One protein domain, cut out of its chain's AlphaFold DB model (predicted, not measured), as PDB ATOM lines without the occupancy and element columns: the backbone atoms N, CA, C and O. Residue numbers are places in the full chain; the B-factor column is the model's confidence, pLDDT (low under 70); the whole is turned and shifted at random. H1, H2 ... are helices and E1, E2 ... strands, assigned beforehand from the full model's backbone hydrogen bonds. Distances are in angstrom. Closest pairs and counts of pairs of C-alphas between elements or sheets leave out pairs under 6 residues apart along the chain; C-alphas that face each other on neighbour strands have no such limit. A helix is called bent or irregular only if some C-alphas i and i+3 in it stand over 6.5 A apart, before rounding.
ATOM      1  N   ALA A 224      21.303  -1.409 -52.569       95.69
ATOM      2  CA  ALA A 224      20.747  -2.312 -53.571       95.69
ATOM      3  C   ALA A 224      20.516  -1.532 -54.870       95.69
ATOM      4  O   ALA A 224      19.624  -0.689 -54.932       95.69
ATOM      5  N   PHE A 225      21.346  -1.760 -55.887       97.06
ATOM      6  CA  PHE A 225      21.207  -1.101 -57.185       97.06
ATOM      7  C   PHE A 225      20.307  -1.923 -58.115       97.06
ATOM      8  O   PHE A 225      20.602  -3.085 -58.389       97.06
ATOM      9  N   ILE A 226      19.219  -1.315 -58.585       96.69
ATOM     10  CA  ILE A 226      18.314  -1.864 -59.594       96.69
ATOM     11  C   ILE A 226      18.661  -1.186 -60.922       96.69
ATOM     12  O   ILE A 226      18.333  -0.019 -61.147       96.69
ATOM     13  N   GLU A 227      19.373  -1.926 -61.763       98.06
ATOM     14  CA  GLU A 227      19.785  -1.516 -63.108       98.06
ATOM     15  C   GLU A 227      18.633  -1.735 -64.109       98.06
ATOM     16  O   GLU A 227      17.743  -2.555 -63.864       98.06
ATOM     17  N   ARG A 228      18.598  -0.975 -65.211       96.94
ATOM     18  CA  ARG A 228      17.495  -0.963 -66.195       96.94
ATOM     19  C   ARG A 228      17.123  -2.326 -66.789       96.94
ATOM     20  O   ARG A 228      16.006  -2.473 -67.275       96.94
ATOM     21  N   SER A 229      18.027  -3.302 -66.779       98.06
ATOM     22  CA  SER A 229      17.821  -4.663 -67.275       98.06
ATOM     23  C   SER A 229      17.308  -5.626 -66.199       98.06
ATOM     24  O   SER A 229      17.138  -6.813 -66.481       98.06
ATOM     25  N   ALA A 230      17.123  -5.170 -64.958       98.31
ATOM     26  CA  ALA A 230      16.691  -6.019 -63.860       98.31
ATOM     27  C   ALA A 230      15.233  -6.477 -64.020       98.31
ATOM     28  O   ALA A 230      14.362  -5.730 -64.466       98.31
ATOM     29  N   ASP A 231      14.942  -7.689 -63.542       98.62
ATOM     30  CA  ASP A 231      13.569  -8.084 -63.231       98.62
ATOM     31  C   ASP A 231      13.091  -7.272 -62.018       98.62
ATOM     32  O   ASP A 231      13.400  -7.593 -60.867       98.62
ATOM     33  N   ILE A 232      12.353  -6.193 -62.291       98.50
ATOM     34  CA  ILE A 232      11.891  -5.235 -61.280       98.50
ATOM     35  C   ILE A 232      11.028  -5.917 -60.212       98.50
ATOM     36  O   ILE A 232      11.205  -5.646 -59.023       98.50
ATOM     37  N   LYS A 233      10.128  -6.828 -60.606       98.62
ATOM     38  CA  LYS A 233       9.213  -7.502 -59.667       98.62
ATOM     39  C   LYS A 233       9.984  -8.360 -58.680       98.62
ATOM     40  O   LYS A 233       9.765  -8.266 -57.469       98.62
ATOM     41  N   LYS A 234      10.913  -9.165 -59.200       98.62
ATOM     42  CA  LYS A 234      11.783 -10.001 -58.376       98.62
ATOM     43  C   LYS A 234      12.696  -9.147 -57.495       98.62
ATOM     44  O   LYS A 234      12.765  -9.397 -56.297       98.62
ATOM     45  N   ALA A 235      13.341  -8.123 -58.057       98.44
ATOM     46  CA  ALA A 235      14.257  -7.253 -57.320       98.44
ATOM     47  C   ALA A 235      13.566  -6.568 -56.130       98.44
ATOM     48  O   ALA A 235      14.078  -6.601 -55.013       98.44
ATOM     49  N   VAL A 236      12.376  -5.998 -56.343       98.31
ATOM     50  CA  VAL A 236      11.585  -5.385 -55.265       98.31
ATOM     51  C   VAL A 236      11.169  -6.422 -54.221       98.31
ATOM     52  O   VAL A 236      11.269  -6.151 -53.022       98.31
ATOM     53  N   SER A 237      10.760  -7.619 -54.650       98.50
ATOM     54  CA  SER A 237      10.367  -8.695 -53.735       98.50
ATOM     55  C   SER A 237      11.519  -9.157 -52.845       98.50
ATOM     56  O   SER A 237      11.348  -9.262 -51.626       98.50
ATOM     57  N   ASP A 238      12.703  -9.355 -53.428       98.50
ATOM     58  CA  ASP A 238      13.916  -9.740 -52.709       98.50
ATOM     59  C   ASP A 238      14.306  -8.663 -51.685       98.50
ATOM     60  O   ASP A 238      14.526  -8.979 -50.514       98.50
ATOM     61  N   ILE A 239      14.300  -7.385 -52.089       97.94
ATOM     62  CA  ILE A 239      14.635  -6.251 -51.214       97.94
ATOM     63  C   ILE A 239      13.650  -6.138 -50.048       97.94
ATOM     64  O   ILE A 239      14.069  -6.039 -48.897       97.94
ATOM     65  N   ILE A 240      12.336  -6.155 -50.300       96.88
ATOM     66  CA  ILE A 240      11.352  -6.026 -49.214       96.88
ATOM     67  C   ILE A 240      11.430  -7.245 -48.292       96.88
ATOM     68  O   ILE A 240      11.371  -7.094 -47.072       96.88
ATOM     69  N   THR A 241      11.584  -8.452 -48.836       97.38
ATOM     70  CA  THR A 241      11.696  -9.677 -48.034       97.38
ATOM     71  C   THR A 241      12.933  -9.640 -47.139       97.38
ATOM     72  O   THR A 241      12.801  -9.794 -45.926       97.38
ATOM     73  N   SER A 242      14.104  -9.338 -47.702       96.50
ATOM     74  CA  SER A 242      15.364  -9.185 -46.965       96.50
ATOM     75  C   SER A 242      15.272  -8.088 -45.900       96.50
ATOM     76  O   SER A 242      15.585  -8.313 -44.727       96.50
ATOM     77  N   LYS A 243      14.748  -6.911 -46.266       94.88
ATOM     78  CA  LYS A 243      14.645  -5.776 -45.347       94.88
ATOM     79  C   LYS A 243      13.709  -6.027 -44.176       94.88
ATOM     80  O   LYS A 243      13.988  -5.581 -43.062       94.88
ATOM     81  N   THR A 244      12.580  -6.674 -44.437       95.75
ATOM     82  CA  THR A 244      11.525  -6.872 -43.434       95.75
ATOM     83  C   THR A 244      11.741  -8.113 -42.578       95.75
ATOM     84  O   THR A 244      11.095  -8.241 -41.536       95.75
ATOM     85  N   PHE A 245      12.690  -8.975 -42.953       96.94
ATOM     86  CA  PHE A 245      13.079 -10.144 -42.179       96.94
ATOM     87  C   PHE A 245      13.619  -9.755 -40.797       96.94
ATOM     88  O   PHE A 245      14.580  -8.988 -40.665       96.94
ATOM     89  N   ASP A 246      12.978 -10.279 -39.753       96.12
ATOM     90  CA  ASP A 246      13.227  -9.974 -38.343       96.12
ATOM     91  C   ASP A 246      13.224  -8.454 -38.073       96.12
ATOM     92  O   ASP A 246      14.000  -7.946 -37.264       96.12
ATOM     93  N   ASN A 247      12.378  -7.716 -38.804       95.38
ATOM     94  CA  ASN A 247      12.302  -6.250 -38.833       95.38
ATOM     95  C   ASN A 247      13.662  -5.564 -39.086       95.38
ATOM     96  O   ASN A 247      13.998  -4.554 -38.462       95.38
ATOM     97  N   GLY A 248      14.476  -6.122 -39.984       92.25
ATOM     98  CA  GLY A 248      15.687  -5.472 -40.489       92.25
ATOM     99  C   GLY A 248      16.862  -5.439 -39.510       92.25
ATOM    100  O   GLY A 248      17.777  -4.630 -39.675       92.25
ATOM    101  N   VAL A 249      16.872  -6.304 -38.488       90.75
ATOM    102  CA  VAL A 249      17.979  -6.363 -37.510       90.75
ATOM    103  C   VAL A 249      19.249  -7.021 -38.063       90.75
ATOM    104  O   VAL A 249      20.324  -6.892 -37.464       90.75
ATOM    105  N   ILE A 250      19.159  -7.712 -39.205       90.06
ATOM    106  CA  ILE A 250      20.313  -8.301 -39.892       90.06
ATOM    107  C   ILE A 250      21.158  -7.194 -40.524       90.06
ATOM    108  O   ILE A 250      20.660  -6.336 -41.253       90.06
ATOM    109  N   CYS A 251      22.466  -7.218 -40.258       88.31
ATOM    110  CA  CYS A 251      23.394  -6.183 -40.717       88.31
ATOM    111  C   CYS A 251      23.545  -6.115 -42.240       88.31
ATOM    112  O   CYS A 251      23.796  -5.030 -42.748       88.31
ATOM    113  N   ALA A 252      23.381  -7.237 -42.941       89.75
ATOM    114  CA  ALA A 252      23.441  -7.303 -44.397       89.75
ATOM    115  C   ALA A 252      22.166  -6.788 -45.092       89.75
ATOM    116  O   ALA A 252      22.185  -6.644 -46.307       89.75
ATOM    117  N   SER A 253      21.090  -6.494 -44.346       90.75
ATOM    118  CA  SER A 253      19.859  -5.958 -44.938       90.75
ATOM    119  C   SER A 253      20.105  -4.618 -45.630       90.75
ATOM    120  O   SER A 253      20.926  -3.799 -45.192       90.75
ATOM    121  N   GLU A 254      19.342  -4.380 -46.687       92.00
ATOM    122  CA  GLU A 254      19.465  -3.216 -47.549       92.00
ATOM    123  C   GLU A 254      19.198  -1.935 -46.746       92.00
ATOM    124  O   GLU A 254      18.348  -1.875 -45.848       92.00
ATOM    125  N   GLN A 255      19.954  -0.881 -47.041       88.38
ATOM    126  CA  GLN A 255      19.772   0.439 -46.423       88.38
ATOM    127  C   GLN A 255      19.417   1.519 -47.444       88.38
ATOM    128  O   GLN A 255      18.908   2.579 -47.090       88.38
ATOM    129  N   SER A 256      19.655   1.256 -48.724       90.81
ATOM    130  CA  SER A 256      19.213   2.118 -49.814       90.81
ATOM    131  C   SER A 256      18.922   1.288 -51.052       90.81
ATOM    132  O   SER A 256      19.511   0.230 -51.237       90.81
ATOM    133  N   ILE A 257      18.004   1.781 -51.863       94.38
ATOM    134  CA  ILE A 257      17.663   1.310 -53.190       94.38
ATOM    135  C   ILE A 257      18.151   2.397 -54.147       94.38
ATOM    136  O   ILE A 257      17.772   3.559 -54.028       94.38
ATOM    137  N   ILE A 258      19.033   2.044 -55.065       93.88
ATOM    138  CA  ILE A 258      19.539   2.943 -56.098       93.88
ATOM    139  C   ILE A 258      18.884   2.508 -57.399       93.88
ATOM    140  O   ILE A 258      18.891   1.320 -57.701       93.88
ATOM    141  N   VAL A 259      18.297   3.437 -58.144       93.25
ATOM    142  CA  VAL A 259      17.550   3.111 -59.364       93.25
ATOM    143  C   VAL A 259      17.974   4.050 -60.479       93.25
ATOM    144  O   VAL A 259      18.179   5.244 -60.250       93.25
ATOM    145  N   GLU A 260      18.090   3.522 -61.695       91.69
ATOM    146  CA  GLU A 260      18.284   4.364 -62.872       91.69
ATOM    147  C   GLU A 260      17.013   5.151 -63.208       91.69
ATOM    148  O   GLU A 260      15.906   4.609 -63.232       91.69
ATOM    149  N   ARG A 261      17.174   6.430 -63.561       93.06
ATOM    150  CA  ARG A 261      16.063   7.336 -63.898       93.06
ATOM    151  C   ARG A 261      15.073   6.748 -64.910       93.06
ATOM    152  O   ARG A 261      13.872   6.964 -64.777       93.06
ATOM    153  N   CYS A 262      15.563   6.007 -65.905       96.00
ATOM    154  CA  CYS A 262      14.735   5.444 -66.975       96.00
ATOM    155  C   CYS A 262      13.718   4.390 -66.502       96.00
ATOM    156  O   CYS A 262      12.688   4.242 -67.152       96.00
ATOM    157  N   ILE A 263      13.960   3.721 -65.367       97.00
ATOM    158  CA  ILE A 263      13.067   2.698 -64.791       97.00
ATOM    159  C   ILE A 263      12.478   3.106 -63.431       97.00
ATOM    160  O   ILE A 263      11.786   2.317 -62.787       97.00
ATOM    161  N   TYR A 264      12.714   4.343 -62.981       95.38
ATOM    162  CA  TYR A 264      12.274   4.826 -61.667       95.38
ATOM    163  C   TYR A 264      10.769   4.635 -61.437       95.38
ATOM    164  O   TYR A 264      10.363   4.110 -60.402       95.38
ATOM    165  N   ASN A 265       9.937   5.029 -62.406       96.81
ATOM    166  CA  ASN A 265       8.480   4.951 -62.267       96.81
ATOM    167  C   ASN A 265       7.986   3.504 -62.148       96.81
ATOM    168  O   ASN A 265       7.020   3.242 -61.430       96.81
ATOM    169  N   ASP A 266       8.643   2.562 -62.823       98.12
ATOM    170  CA  ASP A 266       8.287   1.146 -62.765       98.12
ATOM    171  C   ASP A 266       8.656   0.546 -61.410       98.12
ATOM    172  O   ASP A 266       7.812  -0.071 -60.761       98.12
ATOM    173  N   VAL A 267       9.865   0.831 -60.920       97.44
ATOM    174  CA  VAL A 267      10.306   0.412 -59.582       97.44
ATOM    175  C   VAL A 267       9.439   1.036 -58.485       97.44
ATOM    176  O   VAL A 267       9.029   0.344 -57.556       97.44
ATOM    177  N   HIS A 268       9.118   2.328 -58.587       96.56
ATOM    178  CA  HIS A 268       8.274   3.026 -57.617       96.56
ATOM    179  C   HIS A 268       6.871   2.408 -57.535       96.56
ATOM    180  O   HIS A 268       6.372   2.147 -56.439       96.56
ATOM    181  N   ARG A 269       6.240   2.133 -58.688       98.50
ATOM    182  CA  ARG A 269       4.934   1.457 -58.738       98.50
ATOM    183  C   ARG A 269       4.995   0.062 -58.120       98.50
ATOM    184  O   ARG A 269       4.106  -0.286 -57.349       98.50
ATOM    185  N   GLU A 270       6.041  -0.701 -58.417       98.62
ATOM    186  CA  GLU A 270       6.201  -2.054 -57.884       98.62
ATOM    187  C   GLU A 270       6.433  -2.055 -56.362       98.62
ATOM    188  O   GLU A 270       5.855  -2.869 -55.645       98.62
ATOM    189  N   LEU A 271       7.206  -1.100 -55.836       98.06
ATOM    190  CA  LEU A 271       7.399  -0.930 -54.392       98.06
ATOM    191  C   LEU A 271       6.082  -0.654 -53.667       98.06
ATOM    192  O   LEU A 271       5.800  -1.292 -52.652       98.06
ATOM    193  N   LEU A 272       5.261   0.259 -54.197       97.88
ATOM    194  CA  LEU A 272       3.925   0.524 -53.656       97.88
ATOM    195  C   LEU A 272       3.049  -0.735 -53.701       97.88
ATOM    196  O   LEU A 272       2.427  -1.085 -52.698       97.88
ATOM    197  N   ALA A 273       3.043  -1.445 -54.835       98.44
ATOM    198  CA  ALA A 273       2.259  -2.666 -55.013       98.44
ATOM    199  C   ALA A 273       2.636  -3.767 -54.007       98.44
ATOM    200  O   ALA A 273       1.772  -4.530 -53.575       98.44
ATOM    201  N   GLN A 274       3.902  -3.823 -53.586       98.25
ATOM    202  CA  GLN A 274       4.398  -4.798 -52.612       98.25
ATOM    203  C   GLN A 274       4.418  -4.291 -51.155       98.25
ATOM    204  O   GLN A 274       4.966  -4.965 -50.275       98.25
ATOM    205  N   GLY A 275       3.778  -3.151 -50.870       96.56
ATOM    206  CA  GLY A 275       3.525  -2.666 -49.510       96.56
ATOM    207  C   GLY A 275       4.570  -1.699 -48.952       96.56
ATOM    208  O   GLY A 275       4.693  -1.578 -47.729       96.56
ATOM    209  N   ALA A 276       5.340  -1.023 -49.806       97.12
ATOM    210  CA  ALA A 276       6.142   0.121 -49.387       97.12
ATOM    211  C   ALA A 276       5.271   1.371 -49.191       97.12
ATOM    212  O   ALA A 276       4.336   1.617 -49.949       97.12
ATOM    213  N   TYR A 277       5.626   2.194 -48.207       97.62
ATOM    214  CA  TYR A 277       5.049   3.518 -47.989       97.62
ATOM    215  C   TYR A 277       6.125   4.585 -48.196       97.62
ATOM    216  O   TYR A 277       7.135   4.587 -47.490       97.62
ATOM    217  N   PHE A 278       5.915   5.489 -49.152       95.94
ATOM    218  CA  PHE A 278       6.823   6.606 -49.409       95.94
ATOM    219  C   PHE A 278       6.470   7.775 -48.496       95.94
ATOM    220  O   PHE A 278       5.419   8.393 -48.644       95.94
ATOM    221  N   MET A 279       7.363   8.064 -47.556       95.38
ATOM    222  CA  MET A 279       7.215   9.172 -46.624       95.38
ATOM    223  C   MET A 279       7.399  10.508 -47.341       95.38
ATOM    224  O   MET A 279       8.309  10.665 -48.162       95.38
ATOM    225  N   ASN A 280       6.582  11.494 -46.977       93.25
ATOM    226  CA  ASN A 280       6.839  12.881 -47.356       93.25
ATOM    227  C   ASN A 280       8.024  13.466 -46.558       93.25
ATOM    228  O   ASN A 280       8.569  12.835 -45.650       93.25
ATOM    229  N   GLU A 281       8.448  14.685 -46.897       90.00
ATOM    230  CA  GLU A 281       9.628  15.306 -46.284       90.00
ATOM    231  C   GLU A 281       9.489  15.504 -44.762       90.00
ATOM    232  O   GLU A 281      10.460  15.336 -44.023       90.00
ATOM    233  N   ASP A 282       8.292  15.834 -44.280       93.38
ATOM    234  CA  ASP A 282       8.028  16.049 -42.858       93.38
ATOM    235  C   ASP A 282       8.008  14.727 -42.070       93.38
ATOM    236  O   ASP A 282       8.670  14.603 -41.038       93.38
ATOM    237  N   GLU A 283       7.339  13.698 -42.595       94.25
ATOM    238  CA  GLU A 283       7.366  12.338 -42.041       94.25
ATOM    239  C   GLU A 283       8.798  11.787 -41.991       94.25
ATOM    240  O   GLU A 283       9.230  11.255 -40.966       94.25
ATOM    241  N   ALA A 284       9.573  11.981 -43.063       90.19
ATOM    242  CA  ALA A 284      10.969  11.568 -43.128       90.19
ATOM    243  C   ALA A 284      11.837  12.303 -42.093       90.19
ATOM    244  O   ALA A 284      12.697  11.674 -41.478       90.19
ATOM    245  N   LYS A 285      11.603  13.602 -41.848       87.88
ATOM    246  CA  LYS A 285      12.290  14.384 -40.799       87.88
ATOM    247  C   LYS A 285      11.942  13.902 -39.389       87.88
ATOM    248  O   LYS A 285      12.839  13.774 -38.555       87.88
ATOM    249  N   ARG A 286      10.668  13.601 -39.123       91.19
ATOM    250  CA  ARG A 286      10.206  13.060 -37.831       91.19
ATOM    251  C   ARG A 286      10.729  11.648 -37.579       91.19
ATOM    252  O   ARG A 286      11.174  11.339 -36.478       91.19
ATOM    253  N   MET A 287      10.759  10.805 -38.611       90.25
ATOM    254  CA  MET A 287      11.429   9.509 -38.539       90.25
ATOM    255  C   MET A 287      12.921   9.695 -38.253       90.25
ATOM    256  O   MET A 287      13.481   9.053 -37.365       90.25
ATOM    257  N   ALA A 288      13.556  10.619 -38.971       85.31
ATOM    258  CA  ALA A 288      14.972  10.897 -38.861       85.31
ATOM    259  C   ALA A 288      15.411  11.274 -37.435       85.31
ATOM    260  O   ALA A 288      16.378  10.715 -36.910       85.31
ATOM    261  N   SER A 289      14.684  12.181 -36.784       85.81
ATOM    262  CA  SER A 289      14.987  12.614 -35.416       85.81
ATOM    263  C   SER A 289      14.810  11.509 -34.368       85.81
ATOM    264  O   SER A 289      15.455  11.555 -33.325       85.81
ATOM    265  N   MET A 290      13.977  10.502 -34.643       86.94
ATOM    266  CA  MET A 290      13.713   9.391 -33.726       86.94
ATOM    267  C   MET A 290      14.776   8.283 -33.804       86.94
ATOM    268  O   MET A 290      15.102   7.656 -32.789       86.94
ATOM    269  N   LEU A 291      15.300   8.006 -35.003       84.69
ATOM    270  CA  LEU A 291      16.208   6.875 -35.232       84.69
ATOM    271  C   LEU A 291      17.633   7.130 -34.718       84.69
ATOM    272  O   LEU A 291      18.342   6.174 -34.398       84.69
ATOM    273  N   LEU A 292      18.059   8.394 -34.616       78.94
ATOM    274  CA  LEU A 292      19.364   8.774 -34.075       78.94
ATOM    275  C   LEU A 292      19.225   9.502 -32.737       78.94
ATOM    276  O   LEU A 292      18.378  10.364 -32.548       78.94
ATOM    277  N   ARG A 293      20.124   9.190 -31.808       79.38
ATOM    278  CA  ARG A 293      20.338   9.960 -30.581       79.38
ATOM    279  C   ARG A 293      21.065  11.270 -30.901       79.38
ATOM    280  O   ARG A 293      21.732  11.384 -31.927       79.38
ATOM    281  N   ALA A 294      21.040  12.218 -29.963       77.25
ATOM    282  CA  ALA A 294      21.725  13.512 -30.094       77.25
ATOM    283  C   ALA A 294      23.236  13.392 -30.391       77.25
ATOM    284  O   ALA A 294      23.815  14.250 -31.046       77.25
ATOM    285  N   ASN A 295      23.872  12.302 -29.952       72.88
ATOM    286  CA  ASN A 295      25.280  12.002 -30.221       72.88
ATOM    287  C   ASN A 295      25.529  11.317 -31.586       72.88
ATOM    288  O   ASN A 295      26.631  10.828 -31.830       72.88
ATOM    289  N   GLY A 296      24.511  11.212 -32.445       70.12
ATOM    290  CA  GLY A 296      24.585  10.586 -33.768       70.12
ATOM    291  C   GLY A 296      24.576   9.055 -33.770       70.12
ATOM    292  O   GLY A 296      24.688   8.448 -34.835       70.12
ATOM    293  N   THR A 297      24.445   8.402 -32.610       75.69
ATOM    294  CA  THR A 297      24.337   6.933 -32.533       75.69
ATOM    295  C   THR A 297      22.901   6.466 -32.752       75.69
ATOM    296  O   THR A 297      21.958   7.205 -32.485       75.69
ATOM    297  N   ILE A 298      22.718   5.229 -33.224       80.25
ATOM    298  CA  ILE A 298      21.380   4.643 -33.399       80.25
ATOM    299  C   ILE A 298      20.668   4.584 -32.046       80.25
ATOM    300  O   ILE A 298      21.239   4.141 -31.045       80.25
ATOM    301  N   ASN A 299      19.406   4.994 -32.030       84.38
ATOM    302  CA  ASN A 299      18.529   4.801 -30.894       84.38
ATOM    303  C   ASN A 299      18.155   3.303 -30.776       84.38
ATOM    304  O   ASN A 299      17.550   2.754 -31.690       84.38
ATOM    305  N   PRO A 300      18.510   2.589 -29.693       81.81
ATOM    306  CA  PRO A 300      18.195   1.169 -29.562       81.81
ATOM    307  C   PRO A 300      16.689   0.893 -29.463       81.81
ATOM    308  O   PRO A 300      16.261  -0.192 -29.844       81.81
ATOM    309  N   ASP A 301      15.878   1.863 -29.030       86.31
ATOM    310  CA  ASP A 301      14.444   1.654 -28.781       86.31
ATOM    311  C   ASP A 301      13.629   1.458 -30.067       86.31
ATOM    312  O   ASP A 301      12.503   0.946 -30.027       86.31
ATOM    313  N   VAL A 302      14.193   1.861 -31.210       88.69
ATOM    314  CA  VAL A 302      13.598   1.723 -32.548       88.69
ATOM    315  C   VAL A 302      14.105   0.491 -33.300       88.69
ATOM    316  O   VAL A 302      13.560   0.135 -34.344       88.69
ATOM    317  N   VAL A 303      15.149  -0.174 -32.798       90.00
ATOM    318  CA  VAL A 303      15.764  -1.317 -33.481       90.00
ATOM    319  C   VAL A 303      14.789  -2.492 -33.500       90.00
ATOM    320  O   VAL A 303      14.207  -2.857 -32.482       90.00
ATOM    321  N   GLY A 304      14.607  -3.097 -34.675       92.31
ATOM    322  CA  GLY A 304      13.755  -4.273 -34.840       92.31
ATOM    323  C   GLY A 304      12.261  -4.012 -34.627       92.31
ATOM    324  O   GLY A 304      11.523  -4.963 -34.371       92.31
ATOM    325  N   LYS A 305      11.800  -2.761 -34.710       94.38
ATOM    326  CA  LYS A 305      10.370  -2.430 -34.728       94.38
ATOM    327  C   LYS A 305       9.843  -2.430 -36.162       94.38
ATOM    328  O   LYS A 305      10.579  -2.112 -37.091       94.38
ATOM    329  N   ASP A 306       8.588  -2.829 -36.336       94.19
ATOM    330  CA  ASP A 306       7.933  -2.813 -37.645       94.19
ATOM    331  C   ASP A 306       7.570  -1.388 -38.100       94.19
ATOM    332  O   ASP A 306       7.602  -0.430 -37.323       94.19
ATOM    333  N   ALA A 307       7.231  -1.257 -39.385       94.88
ATOM    334  CA  ALA A 307       6.923   0.020 -40.024       94.88
ATOM    335  C   ALA A 307       5.773   0.779 -39.342       94.88
ATOM    336  O   ALA A 307       5.856   1.995 -39.184       94.88
ATOM    337  N   ILE A 308       4.733   0.066 -38.902       96.31
ATOM    338  CA  ILE A 308       3.539   0.651 -38.278       96.31
ATOM    339  C   ILE A 308       3.890   1.212 -36.897       96.31
ATOM    340  O   ILE A 308       3.565   2.351 -36.570       96.31
ATOM    341  N   THR A 309       4.616   0.436 -36.093       94.94
ATOM    342  CA  THR A 309       5.094   0.856 -34.774       94.94
ATOM    343  C   THR A 309       6.006   2.075 -34.894       94.94
ATOM    344  O   THR A 309       5.905   3.010 -34.098       94.94
ATOM    345  N   LEU A 310       6.908   2.079 -35.881       94.81
ATOM    346  CA  LEU A 310       7.807   3.206 -36.117       94.81
ATOM    347  C   LEU A 310       7.037   4.461 -36.533       94.81
ATOM    348  O   LEU A 310       7.288   5.520 -35.958       94.81
ATOM    349  N   SER A 311       6.089   4.359 -37.469       95.25
ATOM    350  CA  SER A 311       5.314   5.519 -37.922       95.25
ATOM    351  C   SER A 311       4.526   6.147 -36.770       95.25
ATOM    352  O   SER A 311       4.611   7.356 -36.552       95.25
ATOM    353  N   GLN A 312       3.845   5.321 -35.965       95.69
ATOM    354  CA  GLN A 312       3.069   5.777 -34.808       95.69
ATOM    355  C   GLN A 312       3.949   6.519 -33.800       95.69
ATOM    356  O   GLN A 312       3.583   7.595 -33.327       95.69
ATOM    357  N   ARG A 313       5.145   5.989 -33.511       94.00
ATOM    358  CA  ARG A 313       6.112   6.639 -32.612       94.00
ATOM    359  C   ARG A 313       6.651   7.960 -33.161       94.00
ATOM    360  O   ARG A 313       6.953   8.851 -32.375       94.00
ATOM    361  N   ALA A 314       6.740   8.105 -34.480       92.69
ATOM    362  CA  ALA A 314       7.085   9.366 -35.134       92.69
ATOM    363  C   ALA A 314       5.883  10.305 -35.355       92.69
ATOM    364  O   ALA A 314       6.030  11.374 -35.953       92.69
ATOM    365  N   GLY A 315       4.697   9.940 -34.861       95.75
ATOM    366  CA  GLY A 315       3.508  10.789 -34.885       95.75
ATOM    367  C   GLY A 315       2.781  10.825 -36.228       95.75
ATOM    368  O   GLY A 315       2.155  11.836 -36.547       95.75
ATOM    369  N   PHE A 316       2.872   9.770 -37.042       96.38
ATOM    370  CA  PHE A 316       2.057   9.625 -38.251       96.38
ATOM    371  C   PHE A 316       1.547   8.191 -38.442       96.38
ATOM    372  O   PHE A 316       2.055   7.230 -37.862       96.38
ATOM    373  N   SER A 317       0.510   8.045 -39.260       96.38
ATOM    374  CA  SER A 317      -0.145   6.761 -39.510       96.38
ATOM    375  C   SER A 317       0.102   6.311 -40.940       96.38
ATOM    376  O   SER A 317       0.061   7.117 -41.863       96.38
ATOM    377  N   VAL A 318       0.309   5.012 -41.113       96.81
ATOM    378  CA  VAL A 318       0.445   4.361 -42.420       96.81
ATOM    379  C   VAL A 318      -0.619   3.270 -42.568       96.81
ATOM    380  O   VAL A 318      -1.153   2.804 -41.554       96.81
ATOM    381  N   PRO A 319      -0.948   2.830 -43.796       97.56
ATOM    382  CA  PRO A 319      -1.854   1.704 -44.017       97.56
ATOM    383  C   PRO A 319      -1.431   0.440 -43.253       97.56
ATOM    384  O   PRO A 319      -0.241   0.151 -43.129       97.56
ATOM    385  N   ALA A 320      -2.399  -0.357 -42.792       95.50
ATOM    386  CA  ALA A 320      -2.148  -1.547 -41.966       95.50
ATOM    387  C   ALA A 320      -1.350  -2.659 -42.676       95.50
ATOM    388  O   ALA A 320      -0.773  -3.524 -42.024       95.50
ATOM    389  N   ASN A 321      -1.301  -2.643 -44.009       95.44
ATOM    390  CA  ASN A 321      -0.502  -3.559 -44.821       95.44
ATOM    391  C   ASN A 321       0.906  -3.019 -45.139       95.44
ATOM    392  O   ASN A 321       1.623  -3.637 -45.928       95.44
ATOM    393  N   THR A 322       1.312  -1.886 -44.558       97.19
ATOM    394  CA  THR A 322       2.643  -1.309 -44.782       97.19
ATOM    395  C   THR A 322       3.717  -2.241 -44.243       97.19
ATOM    396  O   THR A 322       3.790  -2.524 -43.047       97.19
ATOM    397  N   ARG A 323       4.592  -2.694 -45.137       96.12
ATOM    398  CA  ARG A 323       5.715  -3.575 -44.811       96.12
ATOM    399  C   ARG A 323       6.987  -2.787 -44.537       96.12
ATOM    400  O   ARG A 323       7.781  -3.190 -43.692       96.12
ATOM    401  N   VAL A 324       7.186  -1.679 -45.251       96.56
ATOM    402  CA  VAL A 324       8.425  -0.900 -45.197       96.56
ATOM    403  C   VAL A 324       8.174   0.583 -45.462       96.56
ATOM    404  O   VAL A 324       7.345   0.935 -46.296       96.56
ATOM    405  N   LEU A 325       8.892   1.451 -44.750       95.94
ATOM    406  CA  LEU A 325       8.872   2.901 -44.957       95.94
ATOM    407  C   LEU A 325      10.029   3.288 -45.877       95.94
ATOM    408  O   LEU A 325      11.126   2.769 -45.698       95.94
ATOM    409  N   ILE A 326       9.811   4.192 -46.827       95.12
ATOM    410  CA  ILE A 326      10.833   4.653 -47.769       95.12
ATOM    411  C   ILE A 326      10.910   6.173 -47.745       95.12
ATOM    412  O   ILE A 326       9.890   6.847 -47.857       95.12
ATOM    413  N   ALA A 327      12.122   6.718 -47.636       91.56
ATOM    414  CA  ALA A 327      12.381   8.136 -47.868       91.56
ATOM    415  C   ALA A 327      13.109   8.325 -49.205       91.56
ATOM    416  O   ALA A 327      14.072   7.614 -49.504       91.56
ATOM    417  N   LEU A 328      12.685   9.308 -49.998       89.25
ATOM    418  CA  LEU A 328      13.462   9.760 -51.153       89.25
ATOM    419  C   LEU A 328      14.660  10.579 -50.666       89.25
ATOM    420  O   LEU A 328      14.514  11.421 -49.779       89.25
ATOM    421  N   GLN A 329      15.846  10.310 -51.215       82.62
ATOM    422  CA  GLN A 329      17.089  10.996 -50.849       82.62
ATOM    423  C   GLN A 329      17.934  11.302 -52.091       82.62
ATOM    424  O   GLN A 329      18.106  10.453 -52.962       82.62
ATOM    425  N   ASP A 330      18.522  12.496 -52.123       79.00
ATOM    426  CA  ASP A 330      19.391  13.002 -53.195       79.00
ATOM    427  C   ASP A 330      20.855  13.186 -52.753       79.00
ATOM    428  O   ASP A 330      21.738  13.448 -53.568       79.00
ATOM    429  N   THR A 331      21.135  13.043 -51.454       70.38
ATOM    430  CA  THR A 331      22.437  13.343 -50.853       70.38
ATOM    431  C   THR A 331      22.914  12.234 -49.918       70.38
ATOM    432  O   THR A 331      22.135  11.501 -49.308       70.38
ATOM    433  N   VAL A 332      24.239  12.115 -49.781       66.75
ATOM    434  CA  VAL A 332      24.894  11.254 -48.785       66.75
ATOM    435  C   VAL A 332      25.664  12.147 -47.834       66.75
ATOM    436  O   VAL A 332      26.548  12.888 -48.254       66.75
ATOM    437  N   SER A 333      25.337  12.105 -46.546       62.81
ATOM    438  CA  SER A 333      26.039  12.916 -45.556       62.81
ATOM    439  C   SER A 333      26.110  12.216 -44.202       62.81
ATOM    440  O   SER A 333      25.081  11.739 -43.720       62.81
ATOM    441  N   PRO A 334      27.272  12.254 -43.523       58.19
ATOM    442  CA  PRO A 334      27.383  11.882 -42.114       58.19
ATOM    443  C   PRO A 334      26.486  12.719 -41.181       58.19
ATOM    444  O   PRO A 334      26.196  12.284 -40.075       58.19
ATOM    445  N   LYS A 335      26.030  13.912 -41.606       49.72
ATOM    446  CA  LYS A 335      25.182  14.818 -40.804       49.72
ATOM    447  C   LYS A 335      23.678  14.643 -41.054       49.72
ATOM    448  O   LYS A 335      22.892  14.886 -40.149       49.72
ATOM    449  N   LYS A 336      23.269  14.172 -42.241       50.84
ATOM    450  CA  LYS A 336      21.878  13.766 -42.566       50.84
ATOM    451  C   LYS A 336      21.678  12.240 -42.417       50.84
ATOM    452  O   LYS A 336      20.797  11.641 -43.020       50.84
ATOM    453  N   SER A 337      22.544  11.610 -41.616       49.41
ATOM    454  CA  SER A 337      22.944  10.190 -41.610       49.41
ATOM    455  C   SER A 337      21.888   9.168 -41.182       49.41
ATOM    456  O   SER A 337      22.202   7.978 -41.090       49.41
ATOM    457  N   VAL A 338      20.646   9.565 -40.943       49.91
ATOM    458  CA  VAL A 338      19.602   8.640 -40.480       49.91
ATOM    459  C   VAL A 338      19.351   7.516 -41.492       49.91
ATOM    460  O   VAL A 338      19.144   6.358 -41.149       49.91
ATOM    461  N   PHE A 339      19.528   7.855 -42.762       50.81
ATOM    462  CA  PHE A 339      19.331   7.007 -43.929       50.81
ATOM    463  C   PHE A 339      20.593   6.236 -44.364       50.81
ATOM    464  O   PHE A 339      20.627   5.602 -45.413       50.81
ATOM    465  N   THR A 340      21.660   6.282 -43.560       43.47
ATOM    466  CA  THR A 340      22.926   5.570 -43.831       43.47
ATOM    467  C   THR A 340      23.241   4.486 -42.808       43.47
ATOM    468  O   THR A 340      24.259   3.810 -42.926       43.47
ATOM    469  N   ARG A 341      22.423   4.313 -41.762       43.56
ATOM    470  CA  ARG A 341      22.650   3.262 -40.766       43.56
ATOM    471  C   ARG A 341      21.324   2.734 -40.233       43.56
ATOM    472  O   ARG A 341      20.718   3.344 -39.365       43.56
ATOM    473  N   LYS A 342      20.951   1.548 -40.729       45.12
ATOM    474  CA  LYS A 342      19.992   0.602 -40.137       45.12
ATOM    475  C   LYS A 342      18.680   1.237 -39.687       45.12
ATOM    476  O   LYS A 342      18.551   1.449 -38.488       45.12
ATOM    477  N   THR A 343      17.717   1.464 -40.597       35.12
ATOM    478  CA  THR A 343      16.256   1.324 -40.297       35.12
ATOM    479  C   THR A 343      15.272   1.712 -41.412       35.12
ATOM    480  O   THR A 343      14.114   1.330 -41.300       35.12
ATOM    481  N   VAL A 344      15.670   2.363 -42.512       34.91
ATOM    482  CA  VAL A 344      14.721   2.770 -43.579       34.91
ATOM    483  C   VAL A 344      15.382   2.603 -44.951       34.91
ATOM    484  O   VAL A 344      16.452   3.184 -45.140       34.91
ATOM    485  N   PRO A 345      14.830   1.819 -45.899       36.06
ATOM    486  CA  PRO A 345      15.287   1.844 -47.286       36.06
ATOM    487  C   PRO A 345      15.079   3.217 -47.906       36.06
ATOM    488  O   PRO A 345      14.015   3.812 -47.794       36.06
ATOM    489  N   ASN A 346      16.097   3.705 -48.597       43.94
ATOM    490  CA  ASN A 346      16.062   5.008 -49.253       43.94
ATOM    491  C   ASN A 346      16.092   4.826 -50.748       43.94
ATOM    492  O   ASN A 346      17.056   4.233 -51.219       43.94
ATOM    493  N   LEU A 347      15.115   5.349 -51.486       31.97
ATOM    494  CA  LEU A 347      15.256   5.410 -52.938       31.97
ATOM    495  C   LEU A 347      16.148   6.586 -53.324       31.97
ATOM    496  O   LEU A 347      15.914   7.719 -52.897       31.97
ATOM    497  N   ARG A 348      17.156   6.304 -54.149       40.53
ATOM    498  CA  ARG A 348      17.994   7.299 -54.813       40.53
ATOM    499  C   ARG A 348      17.737   7.279 -56.310       40.53
ATOM    500  O   ARG A 348      17.883   6.240 -56.950       40.53
ATOM    501  N   ASP A 349      17.422   8.454 -56.834       28.50
ATOM    502  CA  ASP A 349      17.509   8.791 -58.251       28.50
ATOM    503  C   ASP A 349      18.948   9.268 -58.505       28.50
ATOM    504  O   ASP A 349      19.342  10.347 -58.056       28.50
ATOM    505  N   VAL A 350      19.772   8.422 -59.124       27.72
ATOM    506  CA  VAL A 350      21.136   8.807 -59.516       27.72
ATOM    507  C   VAL A 350      21.042   9.463 -60.889       27.72
ATOM    508  O   VAL A 350      20.633   8.825 -61.859       27.72
TER     509      VAL A 350
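AT A GLANCE: This is residues 224 to 350 of the 351 residues of a protein of Providencia alcalifaciens (UniProt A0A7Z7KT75). A strongly twisted sheet of five parallel strands runs through the middle, with H2 packed on one face and H3 on the opposite face. H1 runs beside the strands on the E1 and E2 side and meets H2 at a steep angle, while H4 packs on E4 and the short H5 on H3. The printed part has 127 residues, with five named helices and five named strands in the order E1 H1 E2 H2 E3 H3 H4 E4 H5 E5; the sheet's order is E1 E2 E5 E4 E3. The class is mixed, helices and strands. The whole is compact, with a radius of gyration of the C-alphas of 13.8 A, and spans 41 by 31 by 27 A.

IN THESE COORDINATES: In the sheet, E1 is residues 224 to 226, 6.5 A long, beginning at C-alpha 224 at (20.747, -2.312, -53.571). E2 is residues 254 to 260, 17.1 A. E5 is residues 346 to 350, 12.1 A, ending at C-alpha 350 at (21.136, 8.807, -59.516). E4 is residues 324 to 328, 13.2 A, and E3 is residues 276 to 279, 9.5 A. H1, residues 232 to 248, is 21.1 A long and begins at C-alpha 232 at (11.891, -5.235, -61.280); it is irregular, with C-alphas 243 and 246 8.3 A apart. H2, residues 261 to 273, 19.2 A, is irregular too, with C-alphas 262 and 265 7.8 A apart. H3 is residues 281 to 291, 15.4 A; H4 is residues 307 to 313, 10.0 A; H5 is residues 337 to 340, 5.1 A.

HOW THE PARTS SIT: The edge strands are E1 and E3. E1 and E2 are parallel at 22 degrees, with N 226 and O 258 2.8 A apart, within hydrogen-bond range. E2 and E5 are parallel at 29 degrees, with N 257 and O 346 at 2.7 A. E5 and E4 are parallel at 34 degrees, with N 347 and O 327 at 3.2 A. E4 and E3 are parallel at 43 degrees, with N 279 and O 326 at 2.8 A. The pairing of E4 is staggered: residues 324 to 327 pair with E3, 327 to 328 with E5. Three strand-helix-strand units, two parallel neighbour strands with one or more helices between, are right-handed: E1, H1, E2; E3, H3 H4, E4; and E4, H5, E5. E2, H2, E3 is a split unit, its strands separated in the sheet by E5 and E4, with a right-handed crossover. H1 is on the sheet at a height of 7.2 A, over none of the strands, but only just: 2 of its C-alphas fall on E2. H1 and H2 touch, the same way at a steep tilt of 55 degrees, through residues 232 to 236 and 266 to 271 alone; the closest C-alphas are those of Ile 232 and Val 267, 6.1 A. H2 and H3 are on opposite faces of the sheet. H3 and H5 touch, the closest C-alphas being those of Ala 288 and Val 338, 5.4 A. H4 is on the sheet, over E4, and is close to but not clearly touching H3, with the C-alphas of Met 287 and Ser 311 7.3 A apart. H5 only grazes the sheet, with residues 339 to 340. Every O i to N i+4 pair is within hydrogen-bond range in H3 and H4, against 10 of 13 in H1 and 7 of 9 in H2; H5 is too short for such a pair.

THE WHOLE: The C-alphas farthest apart are those of Ser 229 and Ala 294, 41.6 A. The printed part has no cut. The link from H3 to H4, residues 292 to 306, is long. The mean pLDDT of the printed part is 85.5; residues 332 to 350, which include H5 and E5, are under 70.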